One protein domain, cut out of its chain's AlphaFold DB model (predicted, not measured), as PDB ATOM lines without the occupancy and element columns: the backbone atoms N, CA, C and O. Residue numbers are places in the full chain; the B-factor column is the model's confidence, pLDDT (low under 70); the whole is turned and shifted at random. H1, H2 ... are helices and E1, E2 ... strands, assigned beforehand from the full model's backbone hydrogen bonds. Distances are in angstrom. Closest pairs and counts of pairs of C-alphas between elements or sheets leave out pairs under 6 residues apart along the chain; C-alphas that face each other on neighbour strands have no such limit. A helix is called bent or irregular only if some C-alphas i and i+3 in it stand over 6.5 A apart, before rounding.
ATOM      1  N   ASP A   2      39.591  44.094 -56.564       56.56
ATOM      2  CA  ASP A   2      39.262  43.714 -57.936       56.56
ATOM      3  C   ASP A   2      37.740  43.592 -58.091       56.56
ATOM      4  O   ASP A   2      37.113  42.689 -57.533       56.56
ATOM      5  N   SER A   3      37.139  44.532 -58.820       59.44
ATOM      6  CA  SER A   3      35.697  44.575 -59.045       59.44
ATOM      7  C   SER A   3      35.196  43.445 -59.944       59.44
ATOM      8  O   SER A   3      33.989  43.304 -60.077       59.44
ATOM      9  N   SER A   4      36.066  42.638 -60.559       69.62
ATOM     10  CA  SER A   4      35.640  41.490 -61.371       69.62
ATOM     11  C   SER A   4      35.195  40.284 -60.532       69.62
ATOM     12  O   SER A   4      34.459  39.429 -61.022       69.62
ATOM     13  N   ARG A   5      35.589  40.212 -59.251       84.06
ATOM     14  CA  ARG A   5      35.273  39.071 -58.380       84.06
ATOM     15  C   ARG A   5      33.821  39.104 -57.899       84.06
ATOM     16  O   ARG A   5      33.352  40.113 -57.383       84.06
ATOM     17  N   LEU A   6      33.129  37.965 -57.982       93.75
ATOM     18  CA  LEU A   6      31.751  37.812 -57.488       93.75
ATOM     19  C   LEU A   6      31.658  37.760 -55.956       93.75
ATOM     20  O   LEU A   6      30.657  38.193 -55.384       93.75
ATOM     21  N   ALA A   7      32.696  37.244 -55.298       96.69
ATOM     22  CA  ALA A   7      32.782  37.130 -53.850       96.69
ATOM     23  C   ALA A   7      34.230  37.307 -53.385       96.69
ATOM     24  O   ALA A   7      35.175  36.914 -54.069       96.69
ATOM     25  N   THR A   8      34.420  37.903 -52.215       96.62
ATOM     26  CA  THR A   8      35.724  38.004 -51.552       96.62
ATOM     27  C   THR A   8      35.533  37.804 -50.059       96.62
ATOM     28  O   THR A   8      34.662  38.431 -49.460       96.62
ATOM     29  N   VAL A   9      36.338  36.925 -49.464       98.19
ATOM     30  CA  VAL A   9      36.422  36.789 -48.008       98.19
ATOM     31  C   VAL A   9      37.205  37.988 -47.476       98.19
ATOM     32  O   VAL A   9      38.346  38.200 -47.874       98.19
ATOM     33  N   ILE A  10      36.571  38.799 -46.629       97.38
ATOM     34  CA  ILE A  10      37.168  40.026 -46.064       97.38
ATOM     35  C   ILE A  10      37.528  39.889 -44.586       97.38
ATOM     36  O   ILE A  10      38.262  40.711 -44.050       97.38
ATOM     37  N   ALA A  11      37.007  38.857 -43.929       98.44
ATOM     38  CA  ALA A  11      37.504  38.373 -42.656       98.44
ATOM     39  C   ALA A  11      37.120  36.909 -42.499       98.44
ATOM     40  O   ALA A  11      36.043  36.477 -42.914       98.44
ATOM     41  N   ASP A  12      38.005  36.159 -41.861       98.62
ATOM     42  CA  ASP A  12      37.836  34.735 -41.643       98.62
ATOM     43  C   ASP A  12      38.536  34.339 -40.354       98.62
ATOM     44  O   ASP A  12      39.684  34.728 -40.096       98.62
ATOM     45  N   SER A  13      37.815  33.659 -39.476       98.69
ATOM     46  CA  SER A  13      38.318  33.326 -38.150       98.69
ATOM     47  C   SER A  13      37.756  31.999 -37.684       98.69
ATOM     48  O   SER A  13      36.630  31.645 -38.018       98.69
ATOM     49  N   VAL A  14      38.548  31.270 -36.911       98.56
ATOM     50  CA  VAL A  14      38.155  30.013 -36.281       98.56
ATOM     51  C   VAL A  14      38.326  30.145 -34.778       98.56
ATOM     52  O   VAL A  14      39.325  30.688 -34.302       98.56
ATOM     53  N   HIS A  15      37.326  29.690 -34.036       98.25
ATOM     54  CA  HIS A  15      37.359  29.706 -32.587       98.25
ATOM     55  C   HIS A  15      38.372  28.663 -32.105       98.25
ATOM     56  O   HIS A  15      38.213  27.479 -32.401       98.25
ATOM     57  N   ALA A  16      39.391  29.077 -31.347       97.62
ATOM     58  CA  ALA A  16      40.501  28.199 -30.964       97.62
ATOM     59  C   ALA A  16      40.045  26.963 -30.162       97.62
ATOM     60  O   ALA A  16      40.570  25.874 -30.373       97.62
ATOM     61  N   ASP A  17      39.044  27.128 -29.291       96.31
ATOM     62  CA  ASP A  17      38.596  26.045 -28.404       96.31
ATOM     63  C   ASP A  17      37.518  25.127 -29.009       96.31
ATOM     64  O   ASP A  17      37.468  23.947 -28.668       96.31
ATOM     65  N   THR A  18      36.632  25.639 -29.875       95.50
ATOM     66  CA  THR A  18      35.481  24.875 -30.399       95.50
ATOM     67  C   THR A  18      35.641  24.462 -31.857       95.50
ATOM     68  O   THR A  18      34.993  23.519 -32.302       95.50
ATOM     69  N   GLY A  19      36.502  25.150 -32.613       96.62
ATOM     70  CA  GLY A  19      36.654  24.959 -34.053       96.62
ATOM     71  C   GLY A  19      35.573  25.634 -34.905       96.62
ATOM     72  O   GLY A  19      35.610  25.498 -36.127       96.62
ATOM     73  N   ASP A  20      34.632  26.379 -34.310       97.19
ATOM     74  CA  ASP A  20      33.588  27.067 -35.078       97.19
ATOM     75  C   ASP A  20      34.174  28.217 -35.892       97.19
ATOM     76  O   ASP A  20      34.768  29.162 -35.360       97.19
ATOM     77  N   ARG A  21      33.990  28.143 -37.209       98.38
ATOM     78  CA  ARG A  21      34.485  29.136 -38.159       98.38
ATOM     79  C   ARG A  21      33.430  30.201 -38.415       98.38
ATOM     80  O   ARG A  21      32.299  29.878 -38.759       98.38
ATOM     81  N   ILE A  22      33.819  31.466 -38.317       98.75
ATOM     82  CA  ILE A  22      33.031  32.622 -38.742       98.75
ATOM     83  C   ILE A  22      33.710  33.272 -39.947       98.75
ATOM     84  O   ILE A  22      34.913  33.547 -39.948       98.75
ATOM     85  N   THR A  23      32.927  33.536 -40.986       98.81
ATOM     86  CA  THR A  23      33.436  34.108 -42.235       98.81
ATOM     87  C   THR A  23      32.567  35.283 -42.647       98.81
ATOM     88  O   THR A  23      31.337  35.208 -42.590       98.81
ATOM     89  N   THR A  24      33.212  36.359 -43.088       98.81
ATOM     90  CA  THR A  24      32.558  37.531 -43.664       98.81
ATOM     91  C   THR A  24      32.954  37.688 -45.126       98.81
ATOM     92  O   THR A  24      34.136  37.788 -45.461       98.81
ATOM     93  N   PHE A  25      31.950  37.764 -45.998       98.44
ATOM     94  CA  PHE A  25      32.110  38.012 -47.425       98.44
ATOM     95  C   PHE A  25      31.679  39.421 -47.797       98.44
ATOM     96  O   PHE A  25      30.672  39.913 -47.288       98.44
ATOM     97  N   ILE A  26      32.363  40.003 -48.780       97.50
ATOM     98  CA  ILE A  26      31.813  41.063 -49.623       97.50
ATOM     99  C   ILE A  26      31.484  40.492 -51.008       97.50
ATOM    100  O   ILE A  26      32.293  39.800 -51.628       97.50
ATOM    101  N   LEU A  27      30.276  40.777 -51.484       97.38
ATOM    102  CA  LEU A  27      29.759  40.450 -52.810       97.38
ATOM    103  C   LEU A  27      29.602  41.780 -53.554       97.38
ATOM    104  O   LEU A  27      28.551  42.410 -53.440       97.38
ATOM    105  N   PRO A  28      30.636  42.287 -54.246       93.56
ATOM    106  CA  PRO A  28      30.661  43.677 -54.710       93.56
ATOM    107  C   PRO A  28      29.633  43.969 -55.815       93.56
ATOM    108  O   PRO A  28      29.272  45.125 -56.031       93.56
ATOM    109  N   ARG A  29      29.166  42.928 -56.516       93.00
ATOM    110  CA  ARG A  29      28.353  43.012 -57.740       93.00
ATOM    111  C   ARG A  29      27.133  42.089 -57.711       93.00
ATOM    112  O   ARG A  29      26.787  41.453 -58.710       93.00
ATOM    113  N   PHE A  30      26.481  42.002 -56.557       96.69
ATOM    114  CA  PHE A  30      25.341  41.116 -56.371       96.69
ATOM    115  C   PHE A  30      24.099  41.635 -57.120       96.69
ATOM    116  O   PHE A  30      23.716  42.790 -56.911       96.69
ATOM    117  N   PRO A  31      23.436  40.831 -57.972       96.75
ATOM    118  CA  PRO A  31      22.200  41.246 -58.633       96.75
ATOM    119  C   PRO A  31      21.115  41.601 -57.615       96.75
ATOM    120  O   PRO A  31      20.717  40.766 -56.800       96.75
ATOM    121  N   LYS A  32      20.605  42.836 -57.652       95.88
ATOM    122  CA  LYS A  32      19.662  43.308 -56.629       95.88
ATOM    123  C   LYS A  32      18.375  42.482 -56.591       95.88
ATOM    124  O   LYS A  32      17.849  42.233 -55.508       95.88
ATOM    125  N   VAL A  33      17.913  41.998 -57.743       96.44
ATOM    126  CA  VAL A  33      16.726  41.133 -57.858       96.44
ATOM    127  C   VAL A  33      16.861  39.798 -57.124       96.44
ATOM    128  O   VAL A  33      15.858  39.227 -56.708       96.44
ATOM    129  N   LEU A  34      18.089  39.323 -56.892       97.19
ATOM    130  CA  LEU A  34      18.351  38.066 -56.186       97.19
ATOM    131  C   LEU A  34      18.465  38.259 -54.666       97.19
ATOM    132  O   LEU A  34      18.622  37.284 -53.929       97.19
ATOM    133  N   LEU A  35      18.352  39.497 -54.154       96.88
ATOM    134  CA  LEU A  35      18.403  39.751 -52.707       96.88
ATOM    135  C   LEU A  35      17.284  39.018 -51.971       96.88
ATOM    136  O   LEU A  35      17.494  38.565 -50.851       96.88
ATOM    137  N   GLN A  36      16.118  38.856 -52.597       95.31
ATOM    138  CA  GLN A  36      15.016  38.081 -52.026       95.31
ATOM    139  C   GLN A  36      15.429  36.637 -51.723       95.31
ATOM    140  O   GLN A  36      15.109  36.121 -50.655       95.31
ATOM    141  N   GLU A  37      16.212  36.012 -52.607       95.75
ATOM    142  CA  GLU A  37      16.696  34.651 -52.408       95.75
ATOM    143  C   GLU A  37      17.772  34.595 -51.330       95.75
ATOM    144  O   GLU A  37      17.727  33.717 -50.464       95.75
ATOM    145  N   LEU A  38      18.701  35.558 -51.336       97.19
ATOM    146  CA  LEU A  38      19.703  35.682 -50.284       97.19
ATOM    147  C   LEU A  38      19.047  35.861 -48.911       97.19
ATOM    148  O   LEU A  38      19.479  35.224 -47.954       97.19
ATOM    149  N   ASN A  39      17.982  36.659 -48.816       96.25
ATOM    150  CA  ASN A  39      17.285  36.996 -47.571       96.25
ATOM    151  C   ASN A  39      16.506  35.818 -46.955       96.25
ATOM    152  O   ASN A  39      16.206  35.852 -45.763       96.25
ATOM    153  N   THR A  40      16.245  34.742 -47.708       96.12
ATOM    154  CA  THR A  40      15.628  33.514 -47.156       96.12
ATOM    155  C   THR A  40      16.527  32.781 -46.150       96.12
ATOM    156  O   THR A  40      16.039  32.047 -45.287       96.12
ATOM    157  N   HIS A  41      17.846  32.999 -46.202       96.56
ATOM    158  CA  HIS A  41      18.815  32.328 -45.329       96.56
ATOM    159  C   HIS A  41      18.915  33.026 -43.971       96.56
ATOM    160  O   HIS A  41      19.755  33.892 -43.765       96.56
ATOM    161  N   ARG A  42      18.027  32.701 -43.033       94.75
ATOM    162  CA  ARG A  42      17.879  33.426 -41.750       94.75
ATOM    163  C   ARG A  42      19.124  33.455 -40.853       94.75
ATOM    164  O   ARG A  42      19.230  34.351 -40.032       94.75
ATOM    165  N   VAL A  43      20.050  32.512 -41.020       94.81
ATOM    166  CA  VAL A  43      21.280  32.417 -40.209       94.81
ATOM    167  C   VAL A  43      22.333  33.477 -40.559       94.81
ATOM    168  O   VAL A  43      23.336  33.599 -39.863       94.81
ATOM    169  N   PHE A  44      22.123  34.251 -41.626       97.81
ATOM    170  CA  PHE A  44      23.067  35.272 -42.073       97.81
ATOM    171  C   PHE A  44      22.777  36.649 -41.476       97.81
ATOM    172  O   PHE A  44      21.656  37.159 -41.603       97.81
ATOM    173  N   SER A  45      23.835  37.293 -40.991       98.06
ATOM    174  CA  SER A  45      23.895  38.740 -40.771       98.06
ATOM    175  C   SER A  45      24.302  39.427 -42.068       98.06
ATOM    176  O   SER A  45      25.234  38.978 -42.740       98.06
ATOM    177  N   ARG A  46      23.553  40.453 -42.490       96.56
ATOM    178  CA  ARG A  46      23.643  41.013 -43.849       96.56
ATOM    179  C   ARG A  46      23.393  42.514 -43.889       96.56
ATOM    180  O   ARG A  46      22.393  42.988 -43.352       96.56
ATOM    181  N   ASN A  47      24.171  43.204 -44.719       96.69
ATOM    182  CA  ASN A  47      23.882  44.563 -45.169       96.69
ATOM    183  C   ASN A  47      24.061  44.664 -46.691       96.69
ATOM    184  O   ASN A  47      24.959  44.059 -47.271       96.69
ATOM    185  N   ALA A  48      23.193  45.427 -47.351       94.62
ATOM    186  CA  ALA A  48      23.241  45.667 -48.793       94.62
ATOM    187  C   ALA A  48      23.109  47.164 -49.075       94.62
ATOM    188  O   ALA A  48      22.368  47.866 -48.377       94.62
ATOM    189  N   ALA A  49      23.781  47.658 -50.116       89.75
ATOM    190  CA  ALA A  49      23.665  49.065 -50.485       89.75
ATOM    191  C   ALA A  49      22.225  49.444 -50.884       89.75
ATOM    192  O   ALA A  49      21.547  48.766 -51.664       89.75
ATOM    193  N   SER A  50      21.763  50.578 -50.357       85.69
ATOM    194  CA  SER A  50      20.407  51.079 -50.572       85.69
ATOM    195  C   SER A  50      20.301  51.929 -51.838       85.69
ATOM    196  O   SER A  50      21.015  52.915 -52.002       85.69
ATOM    197  N   SER A  51      19.331  51.609 -52.692       82.56
ATOM    198  CA  SER A  51      18.933  52.414 -53.859       82.56
ATOM    199  C   SER A  51      18.225  53.714 -53.459       82.56
ATOM    200  O   SER A  51      18.278  54.703 -54.184       82.56
ATOM    201  N   ARG A  52      17.577  53.754 -52.286       84.12
ATOM    202  CA  ARG A  52      16.771  54.904 -51.832       84.12
ATOM    203  C   ARG A  52      17.602  56.162 -51.580       84.12
ATOM    204  O   ARG A  52      17.089  57.273 -51.692       84.12
ATOM    205  N   VAL A 131      24.482  45.485 -56.748       94.00
ATOM    206  CA  VAL A 131      24.753  46.166 -55.479       94.00
ATOM    207  C   VAL A 131      25.805  45.411 -54.675       94.00
ATOM    208  O   VAL A 131      25.820  44.179 -54.704       94.00
ATOM    209  N   PRO A 132      26.663  46.114 -53.918       94.94
ATOM    210  CA  PRO A 132      27.511  45.453 -52.951       94.94
ATOM    211  C   PRO A 132      26.663  44.925 -51.787       94.94
ATOM    212  O   PRO A 132      25.741  45.600 -51.305       94.94
ATOM    213  N   VAL A 133      26.996  43.719 -51.334       97.25
ATOM    214  CA  VAL A 133      26.402  43.057 -50.166       97.25
ATOM    215  C   VAL A 133      27.518  42.542 -49.267       97.25
ATOM    216  O   VAL A 133      28.488  41.977 -49.761       97.25
ATOM    217  N   ILE A 134      27.377  42.708 -47.956       98.25
ATOM    218  CA  ILE A 134      28.222  42.062 -46.951       98.25
ATOM    219  C   ILE A 134      27.398  41.008 -46.215       98.25
ATOM    220  O   ILE A 134      26.234  41.244 -45.885       98.25
ATOM    221  N   VAL A 135      27.993  39.838 -45.988       98.50
ATOM    222  CA  VAL A 135      27.344  38.700 -45.326       98.50
ATOM    223  C   VAL A 135      28.309  38.068 -44.331       98.50
ATOM    224  O   VAL A 135      29.418  37.715 -44.723       98.50
ATOM    225  N   THR A 136      27.872  37.870 -43.088       98.81
ATOM    226  CA  THR A 136      28.618  37.147 -42.043       98.81
ATOM    227  C   THR A 136      27.792  35.978 -41.524       98.81
ATOM    228  O   THR A 136      26.588  36.128 -41.290       98.81
ATOM    229  N   ALA A 137      28.423  34.813 -41.351       98.56
ATOM    230  CA  ALA A 137      27.802  33.639 -40.739       98.56
ATOM    231  C   ALA A 137      28.833  32.611 -40.249       98.56
ATOM    232  O   ALA A 137      29.982  32.603 -40.701       98.56
ATOM    233  N   THR A 138      28.375  31.698 -39.387       98.31
ATOM    234  CA  THR A 138      29.101  30.478 -38.991       98.31
ATOM    235  C   THR A 138      28.626  29.233 -39.742       98.31
ATOM    236  O   THR A 138      29.390  28.297 -39.960       98.31
ATOM    237  N   ARG A 139      27.367  29.219 -40.204       97.38
ATOM    238  CA  ARG A 139      26.748  28.057 -40.862       97.38
ATOM    239  C   ARG A 139      26.570  28.279 -42.354       97.38
ATOM    240  O   ARG A 139      25.659  28.990 -42.781       97.38
ATOM    241  N   TRP A 140      27.388  27.589 -43.142       98.12
ATOM    242  CA  TRP A 140      27.388  27.714 -44.601       98.12
ATOM    243  C   TRP A 140      26.933  26.454 -45.344       98.12
ATOM    244  O   TRP A 140      26.477  26.553 -46.481       98.12
ATOM    245  N   ASP A 141      26.974  25.281 -44.707       97.50
ATOM    246  CA  ASP A 141      26.755  23.989 -45.371       97.50
ATOM    247  C   ASP A 141      25.416  23.899 -46.097       97.50
ATOM    248  O   ASP A 141      25.358  23.547 -47.276       97.50
ATOM    249  N   ASN A 142      24.324  24.267 -45.424       97.19
ATOM    250  CA  ASN A 142      23.003  24.253 -46.045       97.19
ATOM    251  C   ASN A 142      22.894  25.283 -47.181       97.19
ATOM    252  O   ASN A 142      22.272  25.003 -48.205       97.19
ATOM    253  N   PHE A 143      23.515  26.457 -47.026       98.19
ATOM    254  CA  PHE A 143      23.542  27.472 -48.077       98.19
ATOM    255  C   PHE A 143      24.255  26.947 -49.322       98.19
ATOM    256  O   PHE A 143      23.661  26.959 -50.397       98.19
ATOM    257  N   PHE A 144      25.473  26.416 -49.185       98.44
ATOM    258  CA  PHE A 144      26.220  25.874 -50.320       98.44
ATOM    259  C   PHE A 144      25.545  24.640 -50.917       98.44
ATOM    260  O   PHE A 144      25.487  24.516 -52.137       98.44
ATOM    261  N   LYS A 145      24.955  23.764 -50.095       98.06
ATOM    262  CA  LYS A 145      24.188  22.611 -50.586       98.06
ATOM    263  C   LYS A 145      23.025  23.040 -51.478       98.06
ATOM    264  O   LYS A 145      22.835  22.457 -52.538       98.06
ATOM    265  N   LEU A 146      22.247  24.038 -51.058       97.31
ATOM    266  CA  LEU A 146      21.065  24.489 -51.796       97.31
ATOM    267  C   LEU A 146      21.419  25.389 -52.977       97.31
ATOM    268  O   LEU A 146      20.790  25.298 -54.026       97.31
ATOM    269  N   ARG A 147      22.381  26.297 -52.799       97.94
ATOM    270  CA  ARG A 147      22.650  27.377 -53.754       97.94
ATOM    271  C   ARG A 147      23.767  27.060 -54.732       97.94
ATOM    272  O   ARG A 147      23.778  27.677 -55.781       97.94
ATOM    273  N   CYS A 148      24.613  26.060 -54.481       98.19
ATOM    274  CA  CYS A 148      25.525  25.526 -55.501       98.19
ATOM    275  C   CYS A 148      24.892  24.400 -56.348       98.19
ATOM    276  O   CYS A 148      25.549  23.880 -57.247       98.19
ATOM    277  N   HIS A 149      23.649  24.000 -56.060       96.75
ATOM    278  CA  HIS A 149      22.938  22.944 -56.787       96.75
ATOM    279  C   HIS A 149      22.479  23.415 -58.172       96.75
ATOM    280  O   HIS A 149      22.129  24.579 -58.340       96.75
ATOM    281  N   THR A 150      22.403  22.513 -59.155       93.94
ATOM    282  CA  THR A 150      21.988  22.830 -60.537       93.94
ATOM    283  C   THR A 150      20.565  23.378 -60.642       93.94
ATOM    284  O   THR A 150      20.272  24.143 -61.548       93.94
ATOM    285  N   ASP A 151      19.695  23.044 -59.691       93.12
ATOM    286  CA  ASP A 151      18.318  23.563 -59.640       93.12
ATOM    287  C   ASP A 151      18.213  24.965 -59.014       93.12
ATOM    288  O   ASP A 151      17.115  25.504 -58.900       93.12
ATOM    289  N   ALA A 152      19.315  25.551 -58.540       95.38
ATOM    290  CA  ALA A 152      19.325  26.943 -58.106       95.38
ATOM    291  C   ALA A 152      19.358  27.884 -59.317       95.38
ATOM    292  O   ALA A 152      19.931  27.539 -60.351       95.38
ATOM    293  N   HIS A 153      18.809  29.094 -59.149       94.88
ATOM    294  CA  HIS A 153      18.888  30.147 -60.162       94.88
ATOM    295  C   HIS A 153      20.344  30.306 -60.643       94.88
ATOM    296  O   HIS A 153      21.215  30.522 -59.791       94.88
ATOM    297  N   PRO A 154      20.636  30.236 -61.958       95.31
ATOM    298  CA  PRO A 154      22.011  30.159 -62.457       95.31
ATOM    299  C   PRO A 154      22.910  31.295 -61.955       95.31
ATOM    300  O   PRO A 154      23.966  31.037 -61.383       95.31
ATOM    301  N   ASP A 155      22.441  32.543 -62.041       96.12
ATOM    302  CA  ASP A 155      23.216  33.701 -61.569       96.12
ATOM    303  C   ASP A 155      23.467  33.686 -60.049       96.12
ATOM    304  O   ASP A 155      24.537  34.086 -59.586       96.12
ATOM    305  N   PHE A 156      22.518  33.192 -59.239       97.44
ATOM    306  CA  PHE A 156      22.742  33.077 -57.795       97.44
ATOM    307  C   PHE A 156      23.714  31.937 -57.475       97.44
ATOM    308  O   PHE A 156      24.530  32.042 -56.556       97.44
ATOM    309  N   ARG A 157      23.647  30.857 -58.260       97.56
ATOM    310  CA  ARG A 157      24.532  29.704 -58.147       97.56
ATOM    311  C   ARG A 157      25.981  30.067 -58.420       97.56
ATOM    312  O   ARG A 157      26.848  29.642 -57.661       97.56
ATOM    313  N   GLU A 158      26.248  30.884 -59.434       97.12
ATOM    314  CA  GLU A 158      27.598  31.380 -59.723       97.12
ATOM    315  C   GLU A 158      28.176  32.169 -58.538       97.12
ATOM    316  O   GLU A 158      29.313  31.926 -58.127       97.12
ATOM    317  N   VAL A 159      27.374  33.034 -57.905       97.88
ATOM    318  CA  VAL A 159      27.790  33.748 -56.686       97.88
ATOM    319  C   VAL A 159      28.050  32.778 -55.529       97.88
ATOM    320  O   VAL A 159      29.076  32.888 -54.859       97.88
ATOM    321  N   ALA A 160      27.159  31.815 -55.286       98.31
ATOM    322  CA  ALA A 160      27.308  30.855 -54.192       98.31
ATOM    323  C   ALA A 160      28.540  29.949 -54.367       98.31
ATOM    324  O   ALA A 160      29.247  29.677 -53.393       98.31
ATOM    325  N   ILE A 161      28.832  29.525 -55.602       98.50
ATOM    326  CA  ILE A 161      30.052  28.785 -55.949       98.50
ATOM    327  C   ILE A 161      31.283  29.652 -55.681       98.50
ATOM    328  O   ILE A 161      32.194  29.196 -54.994       98.50
ATOM    329  N   ALA A 162      31.285  30.913 -56.126       98.25
ATOM    330  CA  ALA A 162      32.392  31.831 -55.872       98.25
ATOM    331  C   ALA A 162      32.633  32.057 -54.369       98.25
ATOM    332  O   ALA A 162      33.780  32.080 -53.928       98.25
ATOM    333  N   MET A 163      31.570  32.169 -53.562       98.50
ATOM    334  CA  MET A 163      31.677  32.244 -52.099       98.50
ATOM    335  C   MET A 163      32.305  30.975 -51.510       98.50
ATOM    336  O   MET A 163      33.244  31.061 -50.720       98.50
ATOM    337  N   ARG A 164      31.816  29.794 -51.908       98.44
ATOM    338  CA  ARG A 164      32.343  28.503 -51.441       98.44
ATOM    339  C   ARG A 164      33.826  28.362 -51.764       98.44
ATOM    340  O   ARG A 164      34.610  27.961 -50.906       98.44
ATOM    341  N   ASP A 165      34.199  28.676 -52.998       98.25
ATOM    342  CA  ASP A 165      35.561  28.498 -53.485       98.25
ATOM    343  C   ASP A 165      36.509  29.504 -52.820       98.25
ATOM    344  O   ASP A 165      37.574  29.106 -52.353       98.25
ATOM    345  N   ALA A 166      36.080  30.761 -52.647       97.94
ATOM    346  CA  ALA A 166      36.830  31.766 -51.893       97.94
ATOM    347  C   ALA A 166      37.045  31.358 -50.424       97.94
ATOM    348  O   ALA A 166      38.139  31.525 -49.895       97.94
ATOM    349  N   MET A 167      36.036  30.782 -49.766       98.06
ATOM    350  CA  MET A 167      36.162  30.294 -48.385       98.06
ATOM    351  C   MET A 167      37.067  29.070 -48.272       98.06
ATOM    352  O   MET A 167      37.815  28.942 -47.305       98.06
ATOM    353  N   ARG A 168      37.029  28.163 -49.254       97.44
ATOM    354  CA  ARG A 168      37.874  26.962 -49.261       97.44
ATOM    355  C   ARG A 168      39.362  27.304 -49.292       97.44
ATOM    356  O   ARG A 168      40.137  26.602 -48.655       97.44
ATOM    357  N   VAL A 169      39.740  28.345 -50.033       97.19
ATOM    358  CA  VAL A 169      41.142  28.778 -50.167       97.19
ATOM    359  C   VAL A 169      41.543  29.855 -49.155       97.19
ATOM    360  O   VAL A 169      42.702  30.248 -49.124       97.19
ATOM    361  N   SER A 170      40.599  30.354 -48.354       97.38
ATOM    362  CA  SER A 170      40.864  31.356 -47.322       97.38
ATOM    363  C   SER A 170      41.569  30.732 -46.118       97.38
ATOM    364  O   SER A 170      41.134  29.699 -45.603       97.38
ATOM    365  N   GLU A 171      42.622  31.395 -45.645       96.62
ATOM    366  CA  GLU A 171      43.337  31.046 -44.420       96.62
ATOM    367  C   GLU A 171      42.683  31.745 -43.221       96.62
ATOM    368  O   GLU A 171      42.775  32.961 -43.045       96.62
ATOM    369  N   SER A 172      41.988  30.973 -42.385       96.88
ATOM    370  CA  SER A 172      41.306  31.504 -41.204       96.88
ATOM    371  C   SER A 172      42.285  31.822 -40.074       96.88
ATOM    372  O   SER A 172      43.163  31.015 -39.760       96.88
ATOM    373  N   ARG A 173      42.066  32.939 -39.375       97.88
ATOM    374  CA  ARG A 173      42.814  33.283 -38.155       97.88
ATOM    375  C   ARG A 173      42.267  32.520 -36.947       97.88
ATOM    376  O   ARG A 173      41.068  32.584 -36.688       97.88
ATOM    377  N   SER A 174      43.128  31.836 -36.198       98.19
ATOM    378  CA  SER A 174      42.739  31.213 -34.927       98.19
ATOM    379  C   SER A 174      42.616  32.277 -33.837       98.19
ATOM    380  O   SER A 174      43.574  33.011 -33.595       98.19
ATOM    381  N   LEU A 175      41.440  32.384 -33.216       98.38
ATOM    382  CA  LEU A 175      41.128  33.381 -32.192       98.38
ATOM    383  C   LEU A 175      40.721  32.687 -30.886       98.38
ATOM    384  O   LEU A 175      39.778  31.896 -30.864       98.38
ATOM    385  N   SER A 176      41.440  32.982 -29.803       97.88
ATOM    386  CA  SER A 176      41.103  32.518 -28.451       97.88
ATOM    387  C   SER A 176      39.889  33.269 -27.889       97.88
ATOM    388  O   SER A 176      39.594  34.370 -28.365       97.88
ATOM    389  N   PRO A 177      39.208  32.736 -26.856       97.06
ATOM    390  CA  PRO A 177      38.127  33.459 -26.196       97.06
ATOM    391  C   PRO A 177      38.523  34.888 -25.797       97.06
ATOM    392  O   PRO A 177      39.632  35.119 -25.309       97.06
ATOM    393  N   GLY A 178      37.628  35.849 -26.023       95.75
ATOM    394  CA  GLY A 178      37.874  37.281 -25.817       95.75
ATOM    395  C   GLY A 178      38.469  38.016 -27.025       95.75
ATOM    396  O   GLY A 178      38.491  39.248 -27.053       95.75
ATOM    397  N   MET A 179      38.952  37.295 -28.043       97.81
ATOM    398  CA  MET A 179      39.405  37.892 -29.303       97.81
ATOM    399  C   MET A 179      38.251  38.085 -30.291       97.81
ATOM    400  O   MET A 179      37.211  37.438 -30.206       97.81
ATOM    401  N   TRP A 180      38.451  38.979 -31.260       98.25
ATOM    402  CA  TRP A 180      37.377  39.470 -32.119       98.25
ATOM    403  C   TRP A 180      37.599  39.182 -33.603       98.25
ATOM    404  O   TRP A 180      38.640  39.507 -34.180       98.25
ATOM    405  N   HIS A 181      36.555  38.667 -34.246       98.62
ATOM    406  CA  HIS A 181      36.388  38.712 -35.687       98.62
ATOM    407  C   HIS A 181      36.000  40.135 -36.109       98.62
ATOM    408  O   HIS A 181      34.878  40.584 -35.864       98.62
ATOM    409  N   ILE A 182      36.937  40.843 -36.744       98.38
ATOM    410  CA  ILE A 182      36.748  42.210 -37.248       98.38
ATOM    411  C   ILE A 182      36.783  42.198 -38.788       98.38
ATOM    412  O   ILE A 182      37.860  41.993 -39.359       98.38
ATOM    413  N   PRO A 183      35.637  42.386 -39.470       97.44
ATOM    414  CA  PRO A 183      35.567  42.552 -40.921       97.44
ATOM    415  C   PRO A 183      35.957  43.965 -41.359       97.44
ATOM    416  O   PRO A 183      36.085  44.870 -40.539       97.44
ATOM    417  N   MET A 184      36.119  44.162 -42.672       95.31
ATOM    418  CA  MET A 184      36.488  45.459 -43.268       95.31
ATOM    419  C   MET A 184      37.796  46.046 -42.700       95.31
ATOM    420  O   MET A 184      37.986  47.264 -42.688       95.31
ATOM    421  N   PHE A 185      38.686  45.166 -42.232       94.31
ATOM    422  CA  PHE A 185      39.991  45.519 -41.690       94.31
ATOM    423  C   PHE A 185      40.966  45.890 -42.812       94.31
ATOM    424  O   PHE A 185      40.987  45.238 -43.859       94.31
ATOM    425  N   ASP A 186      41.772  46.921 -42.580       92.19
ATOM    426  CA  ASP A 186      42.929  47.297 -43.391       92.19
ATOM    427  C   ASP A 186      44.046  47.851 -42.489       92.19
ATOM    428  O   ASP A 186      43.857  48.016 -41.284       92.19
ATOM    429  N   GLU A 187      45.206  48.137 -43.078       90.75
ATOM    430  CA  GLU A 187      46.419  48.593 -42.377       90.75
ATOM    431  C   GLU A 187      46.172  49.844 -41.515       90.75
ATOM    432  O   GLU A 187      46.752  49.997 -40.443       90.75
ATOM    433  N   SER A 188      45.234  50.714 -41.918       89.69
ATOM    434  CA  SER A 188      44.886  51.925 -41.156       89.69
ATOM    435  C   SER A 188      44.284  51.629 -39.779       89.69
ATOM    436  O   SER A 188      44.234  52.510 -38.921       89.69
ATOM    437  N   MET A 189      43.823  50.395 -39.560       94.31
ATOM    438  CA  MET A 189      43.216  49.959 -38.313       94.31
ATOM    439  C   MET A 189      44.202  49.278 -37.360       94.31
ATOM    440  O   MET A 189      43.803  48.999 -36.235       94.31
ATOM    441  N   GLU A 190      45.444  48.975 -37.751       93.88
ATOM    442  CA  GLU A 190      46.368  48.154 -36.944       93.88
ATOM    443  C   GLU A 190      46.619  48.734 -35.548       93.88
ATOM    444  O   GLU A 190      46.384  48.049 -34.545       93.88
ATOM    445  N   GLU A 191      46.945  50.025 -35.493       94.62
ATOM    446  CA  GLU A 191      47.272  50.765 -34.268       94.62
ATOM    447  C   GLU A 191      46.039  51.230 -33.472       94.62
ATOM    448  O   GLU A 191      46.159  51.823 -32.400       94.62
ATOM    449  N   LEU A 192      44.829  50.967 -33.974       95.56
ATOM    450  CA  LEU A 192      43.601  51.358 -33.290       95.56
ATOM    451  C   LEU A 192      43.303  50.457 -32.087       95.56
ATOM    452  O   LEU A 192      43.584  49.248 -32.077       95.56
ATOM    453  N   THR A 193      42.636  51.033 -31.084       97.31
ATOM    454  CA  THR A 193      42.092  50.255 -29.968       97.31
ATOM    455  C   THR A 193      41.031  49.273 -30.473       97.31
ATOM    456  O   THR A 193      40.425  49.464 -31.528       97.31
ATOM    457  N   LEU A 194      40.753  48.208 -29.717       96.75
ATOM    458  CA  LEU A 194      39.675  47.275 -30.070       96.75
ATOM    459  C   LEU A 194      38.310  47.979 -30.181       96.75
ATOM    460  O   LEU A 194      37.495  47.623 -31.032       96.75
ATOM    461  N   SER A 195      38.064  48.989 -29.342       96.44
ATOM    462  CA  SER A 195      36.838  49.785 -29.406       96.44
ATOM    463  C   SER A 195      36.722  50.505 -30.749       96.44
ATOM    464  O   SER A 195      35.730  50.328 -31.455       96.44
ATOM    465  N   ASP A 196      37.776  51.214 -31.152       97.31
ATOM    466  CA  ASP A 196      37.812  51.956 -32.417       97.31
ATOM    467  C   ASP A 196      37.753  51.018 -33.628       97.31
ATOM    468  O   ASP A 196      37.064  51.303 -34.608       97.31
ATOM    469  N   LYS A 197      38.395  49.843 -33.544       97.94
ATOM    470  CA  LYS A 197      38.306  48.800 -34.578       97.94
ATOM    471  C   LYS A 197      36.855  48.381 -34.825       97.94
ATOM    472  O   LYS A 197      36.438  48.295 -35.981       97.94
ATOM    473  N   ARG A 198      36.071  48.160 -33.762       97.75
ATOM    474  CA  ARG A 198      34.640  47.818 -33.872       97.75
ATOM    475  C   ARG A 198      33.820  48.968 -34.454       97.75
ATOM    476  O   ARG A 198      32.948  48.713 -35.284       97.75
ATOM    477  N   VAL A 199      34.111  50.212 -34.075       97.44
ATOM    478  CA  VAL A 199      33.452  51.415 -34.617       97.44
ATOM    479  C   VAL A 199      33.671  51.528 -36.127       97.44
ATOM    480  O   VAL A 199      32.703  51.551 -36.893       97.44
ATOM    481  N   VAL A 200      34.933  51.514 -36.567       96.94
ATOM    482  CA  VAL A 200      35.311  51.632 -37.985       96.94
ATOM    483  C   VAL A 200      34.737  50.480 -38.805       96.94
ATOM    484  O   VAL A 200      34.110  50.708 -39.842       96.94
ATOM    485  N   ALA A 201      34.875  49.241 -38.325       97.75
ATOM    486  CA  ALA A 201      34.331  48.074 -39.011       97.75
ATOM    487  C   ALA A 201      32.804  48.159 -39.153       97.75
ATOM    488  O   ALA A 201      32.282  47.942 -40.246       97.75
ATOM    489  N   THR A 202      32.084  48.545 -38.095       98.00
ATOM    490  CA  THR A 202      30.619  48.710 -38.120       98.00
ATOM    491  C   THR A 202      30.193  49.766 -39.141       98.00
ATOM    492  O   THR A 202      29.295  49.521 -39.952       98.00
ATOM    493  N   ALA A 203      30.869  50.918 -39.166       96.38
ATOM    494  CA  ALA A 203      30.599  51.992 -40.118       96.38
ATOM    495  C   ALA A 203      30.845  51.552 -41.577       96.38
ATOM    496  O   ALA A 203      30.004  51.785 -42.454       96.38
ATOM    497  N   ARG A 204      31.951  50.843 -41.842       95.88
ATOM    498  CA  ARG A 204      32.271  50.272 -43.165       95.88
ATOM    499  C   ARG A 204      31.278  49.185 -43.584       95.88
ATOM    500  O   ARG A 204      30.853  49.162 -44.740       95.88
ATOM    501  N   CYS A 205      30.835  48.333 -42.658       96.81
ATOM    502  CA  CYS A 205      29.790  47.332 -42.906       96.81
ATOM    503  C   CYS A 205      28.444  47.989 -43.242       96.81
ATOM    504  O   CYS A 205      27.769  47.555 -44.173       96.81
ATOM    505  N   ALA A 206      28.085  49.084 -42.563       95.12
ATOM    506  CA  ALA A 206      26.866  49.841 -42.852       95.12
ATOM    507  C   ALA A 206      26.872  50.434 -44.272       95.12
ATOM    508  O   ALA A 206      25.847  50.424 -44.957       95.12
ATOM    509  N   ARG A 207      28.034  50.920 -44.730       92.38
ATOM    510  CA  ARG A 207      28.235  51.403 -46.107       92.38
ATOM    511  C   ARG A 207      28.393  50.276 -47.128       92.38
ATOM    512  O   ARG A 207      28.221  50.524 -48.320       92.38
ATOM    513  N   VAL A 208      28.726  49.069 -46.669       93.38
ATOM    514  CA  VAL A 208      29.174  47.936 -47.494       93.38
ATOM    515  C   VAL A 208      30.387  48.323 -48.357       93.38
ATOM    516  O   VAL A 208      30.488  47.972 -49.531       93.38
ATOM    517  N   SER A 209      31.288  49.131 -47.790       88.25
ATOM    518  CA  SER A 209      32.424  49.729 -48.495       88.25
ATOM    519  C   SER A 209      33.501  50.198 -47.516       88.25
ATOM    520  O   SER A 209      33.187  50.723 -46.446       88.25
ATOM    521  N   TYR A 210      34.765  50.072 -47.928       80.81
ATOM    522  CA  TYR A 210      35.918  50.651 -47.229       80.81
ATOM    523  C   TYR A 210      35.942  52.181 -47.348       80.81
ATOM    524  O   TYR A 210      36.251  52.874 -46.386       80.81
ATOM    525  N   ALA A 211      35.567  52.707 -48.517       79.44
ATOM    526  CA  ALA A 211      35.532  54.135 -48.808       79.44
ATOM    527  C   ALA A 211      34.150  54.754 -48.535       79.44
ATOM    528  O   ALA A 211      33.126  54.058 -48.477       79.44
ATOM    529  N   ASN A 212      34.127  56.080 -48.439       74.38
ATOM    530  CA  ASN A 212      32.915  56.892 -48.431       74.38
ATOM    531  C   ASN A 212      32.162  56.796 -49.770       74.38
ATOM    532  O   ASN A 212      32.669  56.298 -50.775       74.38
ATOM    533  N   HIS A 213      30.929  57.311 -49.810       65.94
ATOM    534  CA  HIS A 213      30.088  57.285 -51.016       65.94
ATOM    535  C   HIS A 213      30.663  58.059 -52.215       65.94
ATOM    536  O   HIS A 213      30.241  57.814 -53.344       65.94
ATOM    537  N   ASP A 214      31.579  58.996 -51.974       67.94
ATOM    538  CA  ASP A 214      32.312  59.756 -52.991       67.94
ATOM    539  C   ASP A 214      33.661  59.116 -53.373       67.94
ATOM    540  O   ASP A 214      34.367  59.649 -54.221       67.94
ATOM    541  N   GLY A 215      34.007  57.968 -52.777       68.56
ATOM    542  CA  GLY A 215      35.264  57.261 -53.008       68.56
ATOM    543  C   GLY A 215      36.435  57.739 -52.146       68.56
ATOM    544  O   GLY A 215      37.509  57.151 -52.232       68.56
ATOM    545  N   SER A 216      36.247  58.755 -51.294       75.25
ATOM    546  CA  SER A 216      37.282  59.196 -50.352       75.25
ATOM    547  C   SER A 216      37.494  58.192 -49.212       75.25
ATOM    548  O   SER A 216      36.601  57.414 -48.860       75.25
ATOM    549  N   VAL A 217      38.688  58.206 -48.617       77.75
ATOM    550  CA  VAL A 217      39.007  57.396 -47.431       77.75
ATOM    551  C   VAL A 217      38.192  57.908 -46.237       77.75
ATOM    552  O   VAL A 217      38.125  59.117 -46.004       77.75
ATOM    553  N   SER A 218      37.549  57.010 -45.482       79.69
ATOM    554  CA  SER A 218      36.868  57.400 -44.243       79.69
ATOM    555  C   SER A 218      37.895  57.734 -43.157       79.69
ATOM    556  O   SER A 218      38.922  57.072 -43.030       79.69
ATOM    557  N   SER A 219      37.630  58.785 -42.381       88.19
ATOM    558  CA  SER A 219      38.376  59.083 -41.157       88.19
ATOM    559  C   SER A 219      37.714  58.394 -39.965       88.19
ATOM    560  O   SER A 219      36.505  58.149 -39.984       88.19
ATOM    561  N   LEU A 220      38.486  58.151 -38.902       91.00
ATOM    562  CA  LEU A 220      37.956  57.618 -37.643       91.00
ATOM    563  C   LEU A 220      36.798  58.472 -37.103       91.00
ATOM    564  O   LEU A 220      35.800  57.932 -36.637       91.00
ATOM    565  N   ASP A 221      36.894  59.798 -37.224       92.94
ATOM    566  CA  ASP A 221      35.839  60.721 -36.797       92.94
ATOM    567  C   ASP A 221      34.536  60.520 -37.593       92.94
ATOM    568  O   ASP A 221      33.468  60.332 -37.009       92.94
ATOM    569  N   ASN A 222      34.617  60.442 -38.927       91.31
ATOM    570  CA  ASN A 222      33.452  60.177 -39.779       91.31
ATOM    571  C   ASN A 222      32.810  58.814 -39.472       91.31
ATOM    572  O   ASN A 222      31.582  58.677 -39.496       91.31
ATOM    573  N   ASP A 223      33.633  57.804 -39.188       95.06
ATOM    574  CA  ASP A 223      33.170  56.464 -38.834       95.06
ATOM    575  C   ASP A 223      32.508  56.427 -37.456       95.06
ATOM    576  O   ASP A 223      31.449  55.814 -37.312       95.06
ATOM    577  N   THR A 224      33.053  57.164 -36.490       96.50
ATOM    578  CA  THR A 224      32.470  57.343 -35.153       96.50
ATOM    579  C   THR A 224      31.112  58.034 -35.237       96.50
ATOM    580  O   THR A 224      30.115  57.513 -34.737       96.50
ATOM    581  N   GLN A 225      31.015  59.141 -35.979       95.94
ATOM    582  CA  GLN A 225      29.746  59.847 -36.177       95.94
ATOM    583  C   GLN A 225      28.673  58.963 -36.832       95.94
ATOM    584  O   GLN A 225      27.491  59.048 -36.481       95.94
ATOM    585  N   LEU A 226      29.048  58.126 -37.809       95.38
ATOM    586  CA  LEU A 226      28.108  57.193 -38.433       95.38
ATOM    587  C   LEU A 226      27.689  56.088 -37.457       95.38
ATOM    588  O   LEU A 226      26.496  55.804 -37.357       95.38
ATOM    589  N   HIS A 227      28.643  55.490 -36.744       97.19
ATOM    590  CA  HIS A 227      28.395  54.466 -35.732       97.19
ATOM    591  C   HIS A 227      27.399  54.952 -34.671       97.19
ATOM    592  O   HIS A 227      26.361  54.319 -34.468       97.19
ATOM    593  N   ASP A 228      27.644  56.115 -34.069       97.12
ATOM    594  CA  ASP A 228      26.816  56.644 -32.979       97.12
ATOM    595  C   ASP A 228      25.412  57.024 -33.456       97.12
ATOM    596  O   ASP A 228      24.410  56.802 -32.765       97.12
ATOM    597  N   ARG A 229      25.299  57.531 -34.689       97.00
ATOM    598  CA  ARG A 229      24.001  57.781 -35.325       97.00
ATOM    599  C   ARG A 229      23.215  56.486 -35.536       97.00
ATOM    600  O   ARG A 229      22.007  56.466 -35.310       97.00
ATOM    601  N   LEU A 230      23.864  55.414 -35.989       96.69
ATOM    602  CA  LEU A 230      23.207  54.116 -36.182       96.69
ATOM    603  C   LEU A 230      22.761  53.516 -34.846       96.69
ATOM    604  O   LEU A 230      21.639  53.023 -34.751       96.69
ATOM    605  N   LEU A 231      23.603  53.619 -33.814       96.12
ATOM    606  CA  LEU A 231      23.287  53.148 -32.470       96.12
ATOM    607  C   LEU A 231      22.084  53.895 -31.881       96.12
ATOM    608  O   LEU A 231      21.101  53.271 -31.489       96.12
ATOM    609  N   SER A 232      22.118  55.229 -31.893       95.38
ATOM    610  CA  SER A 232      21.043  56.076 -31.348       95.38
ATOM    611  C   SER A 232      19.706  55.940 -32.083       95.38
ATOM    612  O   SER A 232      18.654  56.148 -31.485       95.38
ATOM    613  N   SER A 233      19.723  55.562 -33.364       94.44
ATOM    614  CA  SER A 233      18.513  55.306 -34.161       94.44
ATOM    615  C   SER A 233      18.037  53.847 -34.124       94.44
ATOM    616  O   SER A 233      17.029  53.521 -34.752       94.44
ATOM    617  N   GLY A 234      18.740  52.957 -33.413       94.19
ATOM    618  CA  GLY A 234      18.410  51.530 -33.348       94.19
ATOM    619  C   GLY A 234      18.652  50.771 -34.659       94.19
ATOM    620  O   GLY A 234      18.151  49.660 -34.845       94.19
ATOM    621  N   HIS A 235      19.423  51.337 -35.590       94.12
ATOM    622  CA  HIS A 235      19.811  50.688 -36.842       94.12
ATOM    623  C   HIS A 235      20.970  49.705 -36.613       94.12
ATOM    624  O   HIS A 235      22.087  49.910 -37.081       94.12
ATOM    625  N   LEU A 236      20.685  48.618 -35.889       95.44
ATOM    626  CA  LEU A 236      21.703  47.721 -35.335       95.44
ATOM    627  C   LEU A 236      22.198  46.608 -36.274       95.44
ATOM    628  O   LEU A 236      23.112  45.883 -35.899       95.44
ATOM    629  N   SER A 237      21.662  46.453 -37.492       95.69
ATOM    630  CA  SER A 237      22.125  45.374 -38.388       95.69
ATOM    631  C   SER A 237      23.629  45.412 -38.712       95.69
ATOM    632  O   SER A 237      24.244  44.347 -38.671       95.69
ATOM    633  N   PRO A 238      24.284  46.577 -38.923       97.38
ATOM    634  CA  PRO A 238      25.727  46.610 -39.171       97.38
ATOM    635  C   PRO A 238      26.576  46.120 -37.989       97.38
ATOM    636  O   PRO A 238      27.706  45.678 -38.190       97.38
ATOM    637  N   PHE A 239      26.037  46.178 -36.766       97.94
ATOM    638  CA  PHE A 239      26.711  45.752 -35.537       97.94
ATOM    639  C   PHE A 239      26.756  44.224 -35.403       97.94
ATOM    640  O   PHE A 239      27.406  43.697 -34.508       97.94
ATOM    641  N   GLU A 240      26.078  43.479 -36.276       97.12
ATOM    642  CA  GLU A 240      26.119  42.018 -36.238       97.12
ATOM    643  C   GLU A 240      27.406  41.435 -36.833       97.12
ATOM    644  O   GLU A 240      27.743  40.293 -36.555       97.12
ATOM    645  N   HIS A 241      28.125  42.196 -37.662       98.25
ATOM    646  CA  HIS A 241      29.251  41.669 -38.437       98.25
ATOM    647  C   HIS A 241      30.542  41.492 -37.623       98.25
ATOM    648  O   HIS A 241      31.343  40.611 -37.931       98.25
ATOM    649  N   CYS A 242      30.756  42.316 -36.593       98.19
ATOM    650  CA  CYS A 242      31.839  42.106 -35.630       98.19
ATOM    651  C   CYS A 242      31.378  41.105 -34.570       98.19
ATOM    652  O   CYS A 242      30.281  41.271 -34.034       98.19
ATOM    653  N   ALA A 243      32.211  40.123 -34.225       98.25
ATOM    654  CA  ALA A 243      31.858  39.137 -33.206       98.25
ATOM    655  C   ALA A 243      33.052  38.706 -32.349       98.25
ATOM    656  O   ALA A 243      34.168  38.574 -32.849       98.25
ATOM    657  N   GLU A 244      32.804  38.474 -31.066       97.81
ATOM    658  CA  GLU A 244      33.766  37.987 -30.080       97.81
ATOM    659  C   GLU A 244      33.712  36.460 -29.981       97.81
ATOM    660  O   GLU A 244      32.623  35.883 -29.959       97.81
ATOM    661  N   ALA A 245      34.871  35.807 -29.909       97.81
ATOM    662  CA  ALA A 245      34.977  34.389 -29.582       97.81
ATOM    663  C   ALA A 245      34.604  34.172 -28.106       97.81
ATOM    664  O   ALA A 245      35.243  34.739 -27.214       97.81
ATOM    665  N   MET A 246      33.573  33.371 -27.837       95.62
ATOM    666  CA  MET A 246      33.030  33.214 -26.487       95.62
ATOM    667  C   MET A 246      33.675  32.072 -25.719       95.62
ATOM    668  O   MET A 246      33.896  30.992 -26.246       95.62
ATOM    669  N   VAL A 247      33.873  32.255 -24.412       91.75
ATOM    670  CA  VAL A 247      34.297  31.150 -23.544       91.75
ATOM    671  C   VAL A 247      33.225  30.042 -23.583       91.75
ATOM    672  O   VAL A 247      32.105  30.296 -23.134       91.75
ATOM    673  N   PRO A 248      33.529  28.808 -24.041       81.75
ATOM    674  CA  PRO A 248      32.500  27.787 -24.294       81.75
ATOM    675  C   PRO A 248      31.718  27.341 -23.049       81.75
ATOM    676  O   PRO A 248      30.600  26.840 -23.145       81.75
ATOM    677  N   SER A 249      32.301  27.510 -21.859       77.38
ATOM    678  CA  SER A 249      31.651  27.188 -20.585       77.38
ATOM    679  C   SER A 249      30.581  28.206 -20.168       77.38
ATOM    680  O   SER A 249      29.765  27.906 -19.292       77.38
ATOM    681  N   LEU A 250      30.549  29.392 -20.784       76.19
ATOM    682  CA  LEU A 250      29.550  30.422 -20.523       76.19
ATOM    683  C   LEU A 250      28.354  30.239 -21.459       76.19
ATOM    684  O   LEU A 250      28.481  30.304 -22.680       76.19
ATOM    685  N   LYS A 251      27.157  30.069 -20.887       75.38
ATOM    686  CA  LYS A 251      25.903  30.084 -21.654       75.38
ATOM    687  C   LYS A 251      25.607  31.508 -22.127       75.38
ATOM    688  O   LYS A 251      24.897  32.244 -21.448       75.38
ATOM    689  N   THR A 252      26.152  31.868 -23.282       80.69
ATOM    690  CA  THR A 252      25.945  33.173 -23.920       80.69
ATOM    691  C   THR A 252      25.044  33.014 -25.139       80.69
ATOM    692  O   THR A 252      25.268  32.124 -25.962       80.69
ATOM    693  N   ASP A 253      24.026  33.865 -25.271       82.69
ATOM    694  CA  ASP A 253      23.177  33.888 -26.463       82.69
ATOM    695  C   ASP A 253      23.945  34.508 -27.640       82.69
ATOM    696  O   ASP A 253      24.046  35.725 -27.787       82.69
ATOM    697  N   CYS A 254      24.489  33.643 -28.492       87.94
ATOM    698  CA  CYS A 254      25.224  34.018 -29.702       87.94
ATOM    699  C   CYS A 254      24.296  34.367 -30.886       87.94
ATOM    700  O   CYS A 254      24.762  34.582 -32.008       87.94
ATOM    701  N   LYS A 255      22.974  34.434 -30.659       90.19
ATOM    702  CA  LYS A 255      21.946  34.694 -31.673       90.19
ATOM    703  C   LYS A 255      22.052  33.722 -32.855       90.19
ATOM    704  O   LYS A 255      21.681  32.555 -32.743       90.19
ATOM    705  N   ASN A 256      22.490  34.207 -34.015       93.56
ATOM    706  CA  ASN A 256      22.590  33.442 -35.256       93.56
ATOM    707  C   ASN A 256      23.975  32.822 -35.499       93.56
ATOM    708  O   ASN A 256      24.118  32.090 -36.481       93.56
ATOM    709  N   PHE A 257      24.964  33.086 -34.643       96.69
ATOM    710  CA  PHE A 257      26.301  32.500 -34.731       96.69
ATOM    711  C   PHE A 257      26.509  31.395 -33.688       96.69
ATOM    712  O   PHE A 257      25.826  31.345 -32.668       96.69
ATOM    713  N   ASP A 258      27.466  30.507 -33.945       95.19
ATOM    714  CA  ASP A 258      27.822  29.398 -33.053       95.19
ATOM    715  C   ASP A 258      29.122  29.723 -32.309       95.19
ATOM    716  O   ASP A 258      30.159  29.846 -32.945       95.19
ATOM    717  N   ASN A 259      29.073  29.885 -30.983       95.75
ATOM    718  CA  ASN A 259      30.222  30.246 -30.127       95.75
ATOM    719  C   ASN A 259      30.876  31.615 -30.425       95.75
ATOM    720  O   ASN A 259      31.952  31.922 -29.912       95.75
ATOM    721  N   TRP A 260      30.188  32.474 -31.184       97.31
ATOM    722  CA  TRP A 260      30.577  33.862 -31.432       97.31
ATOM    723  C   TRP A 260      29.460  34.817 -31.011       97.31
ATOM    724  O   TRP A 260      28.352  34.730 -31.533       97.31
ATOM    725  N   GLN A 261      29.728  35.771 -30.122       96.69
ATOM    726  CA  GLN A 261      28.739  36.785 -29.745       96.69
ATOM    727  C   GLN A 261      28.946  38.041 -30.588       96.69
ATOM    728  O   GLN A 261      30.016  38.645 -30.571       96.69
ATOM    729  N   SER A 262      27.927  38.449 -31.343       97.00
ATOM    730  CA  SER A 262      28.017  39.661 -32.158       97.00
ATOM    731  C   SER A 262      28.063  40.929 -31.300       97.00
ATOM    732  O   SER A 262      27.519  40.974 -30.193       97.00
ATOM    733  N   TYR A 263      28.656  42.001 -31.832       97.19
ATOM    734  CA  TYR A 263      28.689  43.299 -31.156       97.19
ATOM    735  C   TYR A 263      27.269  43.821 -30.880       97.19
ATOM    736  O   TYR A 263      26.995  44.342 -29.801       97.19
ATOM    737  N   ARG A 264      26.327  43.578 -31.800       96.06
ATOM    738  CA  ARG A 264      24.896  43.822 -31.577       96.06
ATOM    739  C   ARG A 264      24.369  43.109 -30.330       96.06
ATOM    740  O   ARG A 264      23.706  43.747 -29.518       96.06
ATOM    741  N   ALA A 265      24.634  41.809 -30.187       94.38
ATOM    742  CA  ALA A 265      24.124  41.026 -29.062       94.38
ATOM    743  C   ALA A 265      24.645  41.568 -27.718       94.38
ATOM    744  O   ALA A 265      23.866  41.706 -26.777       94.38
ATOM    745  N   GLN A 266      25.918  41.976 -27.657       93.19
ATOM    746  CA  GLN A 266      26.485  42.633 -26.472       93.19
ATOM    747  C   GLN A 266      25.772  43.946 -26.129       93.19
ATOM    748  O   GLN A 266      25.451  44.192 -24.967       93.19
ATOM    749  N   LEU A 267      25.491  44.787 -27.128       92.44
ATOM    750  CA  LEU A 267      24.786  46.056 -26.922       92.44
ATOM    751  C   LEU A 267      23.352  45.839 -26.416       92.44
ATOM    752  O   LEU A 267      22.916  46.524 -25.493       92.44
ATOM    753  N   GLU A 268      22.628  44.866 -26.973       90.38
ATOM    754  CA  GLU A 268      21.267  44.521 -26.539       90.38
ATOM    755  C   GLU A 268      21.238  43.972 -25.096       90.38
ATOM    756  O   GLU A 268      20.314  44.268 -24.333       90.38
ATOM    757  N   GLU A 269      22.263  43.225 -24.672       86.56
ATOM    758  CA  GLU A 269      22.401  42.772 -23.279       86.56
ATOM    759  C   GLU A 269      22.645  43.922 -22.296       86.56
ATOM    760  O   GLU A 269      22.153  43.874 -21.169       86.56
ATOM    761  N   VAL A 270      23.391  44.953 -22.698       84.19
ATOM    762  CA  VAL A 270      23.601  46.147 -21.866       84.19
ATOM    763  C   VAL A 270      22.306  46.955 -21.758       84.19
ATOM    764  O   VAL A 270      21.907  47.300 -20.650       84.19
ATOM    765  N   ILE A 271      21.616  47.184 -22.882       79.38
ATOM    766  CA  ILE A 271      20.351  47.943 -22.931       79.38
ATOM    767  C   ILE A 271      19.238  47.239 -22.143       79.38
ATOM    768  O   ILE A 271      18.425  47.893 -21.505       79.38
ATOM    769  N   SER A 272      19.179  45.905 -22.164       73.00
ATOM    770  CA  SER A 272      18.163  45.157 -21.404       73.00
ATOM    771  C   SER A 272      18.402  45.138 -19.890       73.00
ATOM    772  O   SER A 272      17.486  44.797 -19.139       73.00
ATOM    773  N   LYS A 273      19.615  45.481 -19.435       70.38
ATOM    774  CA  LYS A 273      19.992  45.548 -18.014       70.38
ATOM    775  C   LYS A 273      19.935  46.968 -17.433       70.38
ATOM    776  O   LYS A 273      20.034  47.092 -16.213       70.38
ATOM    777  N   SER A 274      19.817  48.002 -18.272       60.50
ATOM    778  CA  SER A 274      19.670  49.418 -17.886       60.50
ATOM    779  C   SER A 274      18.212  49.826 -17.744       60.50
ATOM    780  O   SER A 274      17.900  50.536 -16.764       60.50
TER     781      SER A 274
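This is residues 2 to 52 and 131 to 274 of the 274 residues of the protein "Alternative thymidylate synthase" of Leptolyngbya sp. PCC 7375 (UniProt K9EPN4). A twisted sheet of five strands has H1 and H3 over one face, with H2 packed on H3. A second part, H4 to H7 and the small hairpin E6 and E7, meets the sheet from elsewhere, with H6 on the opposite face. The printed part has 195 residues with seven named helices and seven named strands, in the order E1 E2 H1 E3 E4 H2 H3 E5 H4 H5 H6 E6 E7 H7, a mixed class. It is compact, with a radius of gyration of the C-alphas of 16.3 A and spans of 49 by 44 by 31 A.

The mixed sheet runs E3, residues 45 to 48, E4, 131 to 137, E2, 21 to 31, E1, 8 to 15, and E5, 173 to 175. Within hydrogen-bond range are N 47 and O 134 in antiparallel E3 and E4, 3.1 A, N 25 and O 135 in antiparallel E4 and E2, 2.8 A, N 10 and O 24 in the antiparallel hairpin E1 and E2, 2.9 A, and N 14 and O 173 in parallel E1 and E5, 2.9 A. H3, residues 154 to 169, is over E2 and E1, at a height over the sheet of 9.5 A; its closest C-alphas to E1 are Ala 166 and Thr 8, 6.3 A. H1, residues 32 to 39, is on the same face, over E4, at a height over the sheet of 9.2 A; it is irregular, only just, with C-alphas 33 and 36 6.8 A apart. H2, residues 141 to 147, and H3 form a helical hairpin, opposite ways at a shallow tilt of 31 degrees, closest at C-alphas 147 and 157, 5.3 A. E2, H1, E3 and E4, H2 H3, E5 are split strand-helix-strand units, same-way strands with others between them in the sheet, both with right-handed crossovers. H6, residues 237 to 240, is on the opposite face. H4, residues 194 to 207, only grazes the sheet with residues 204 to 207; it touches H6 with residues 202 to 206 alone, closest at C-alphas 206 and 238, 5.0 A. H5, residues 220 to 232, touches H4 about perpendicular, 76 degrees, closest at C-alphas 223 and 203, 5.3 A. H7, residues 263 to 273, touches H6, closest at C-alphas 264 and 239, 4.8 A. E6, residues 243 to 245, and E7, 260 to 262, form an antiparallel hairpin, N 244 and O 261 at 2.8 A. Every O i to N i+4 pair is within hydrogen-bond range in H2, H3, H4, H5 and H7, and 2 of 4 in H1; H6 is too short for one.

From first to last C-alpha, E2 is 26.8 A, H3 22.8 A, E1 20.8 A and H4 20.1 A. E1 begins at C-alpha 8 (35.724, 38.004, -51.552), and H7 ends at C-alpha 273 (19.992, 45.548, -18.014).

The C-alphas farthest apart, Thr 150 and Ser 274, are 50.3 A apart. Residues 53 to 130 are not printed; C-alphas 52 and 131 are 12.4 A apart across the cut. The links E5 to H4, H4 to H5 and E6 to E7 are long. The model's pLDDT is under 70 at residues 2 to 4, 213 to 215 and 274.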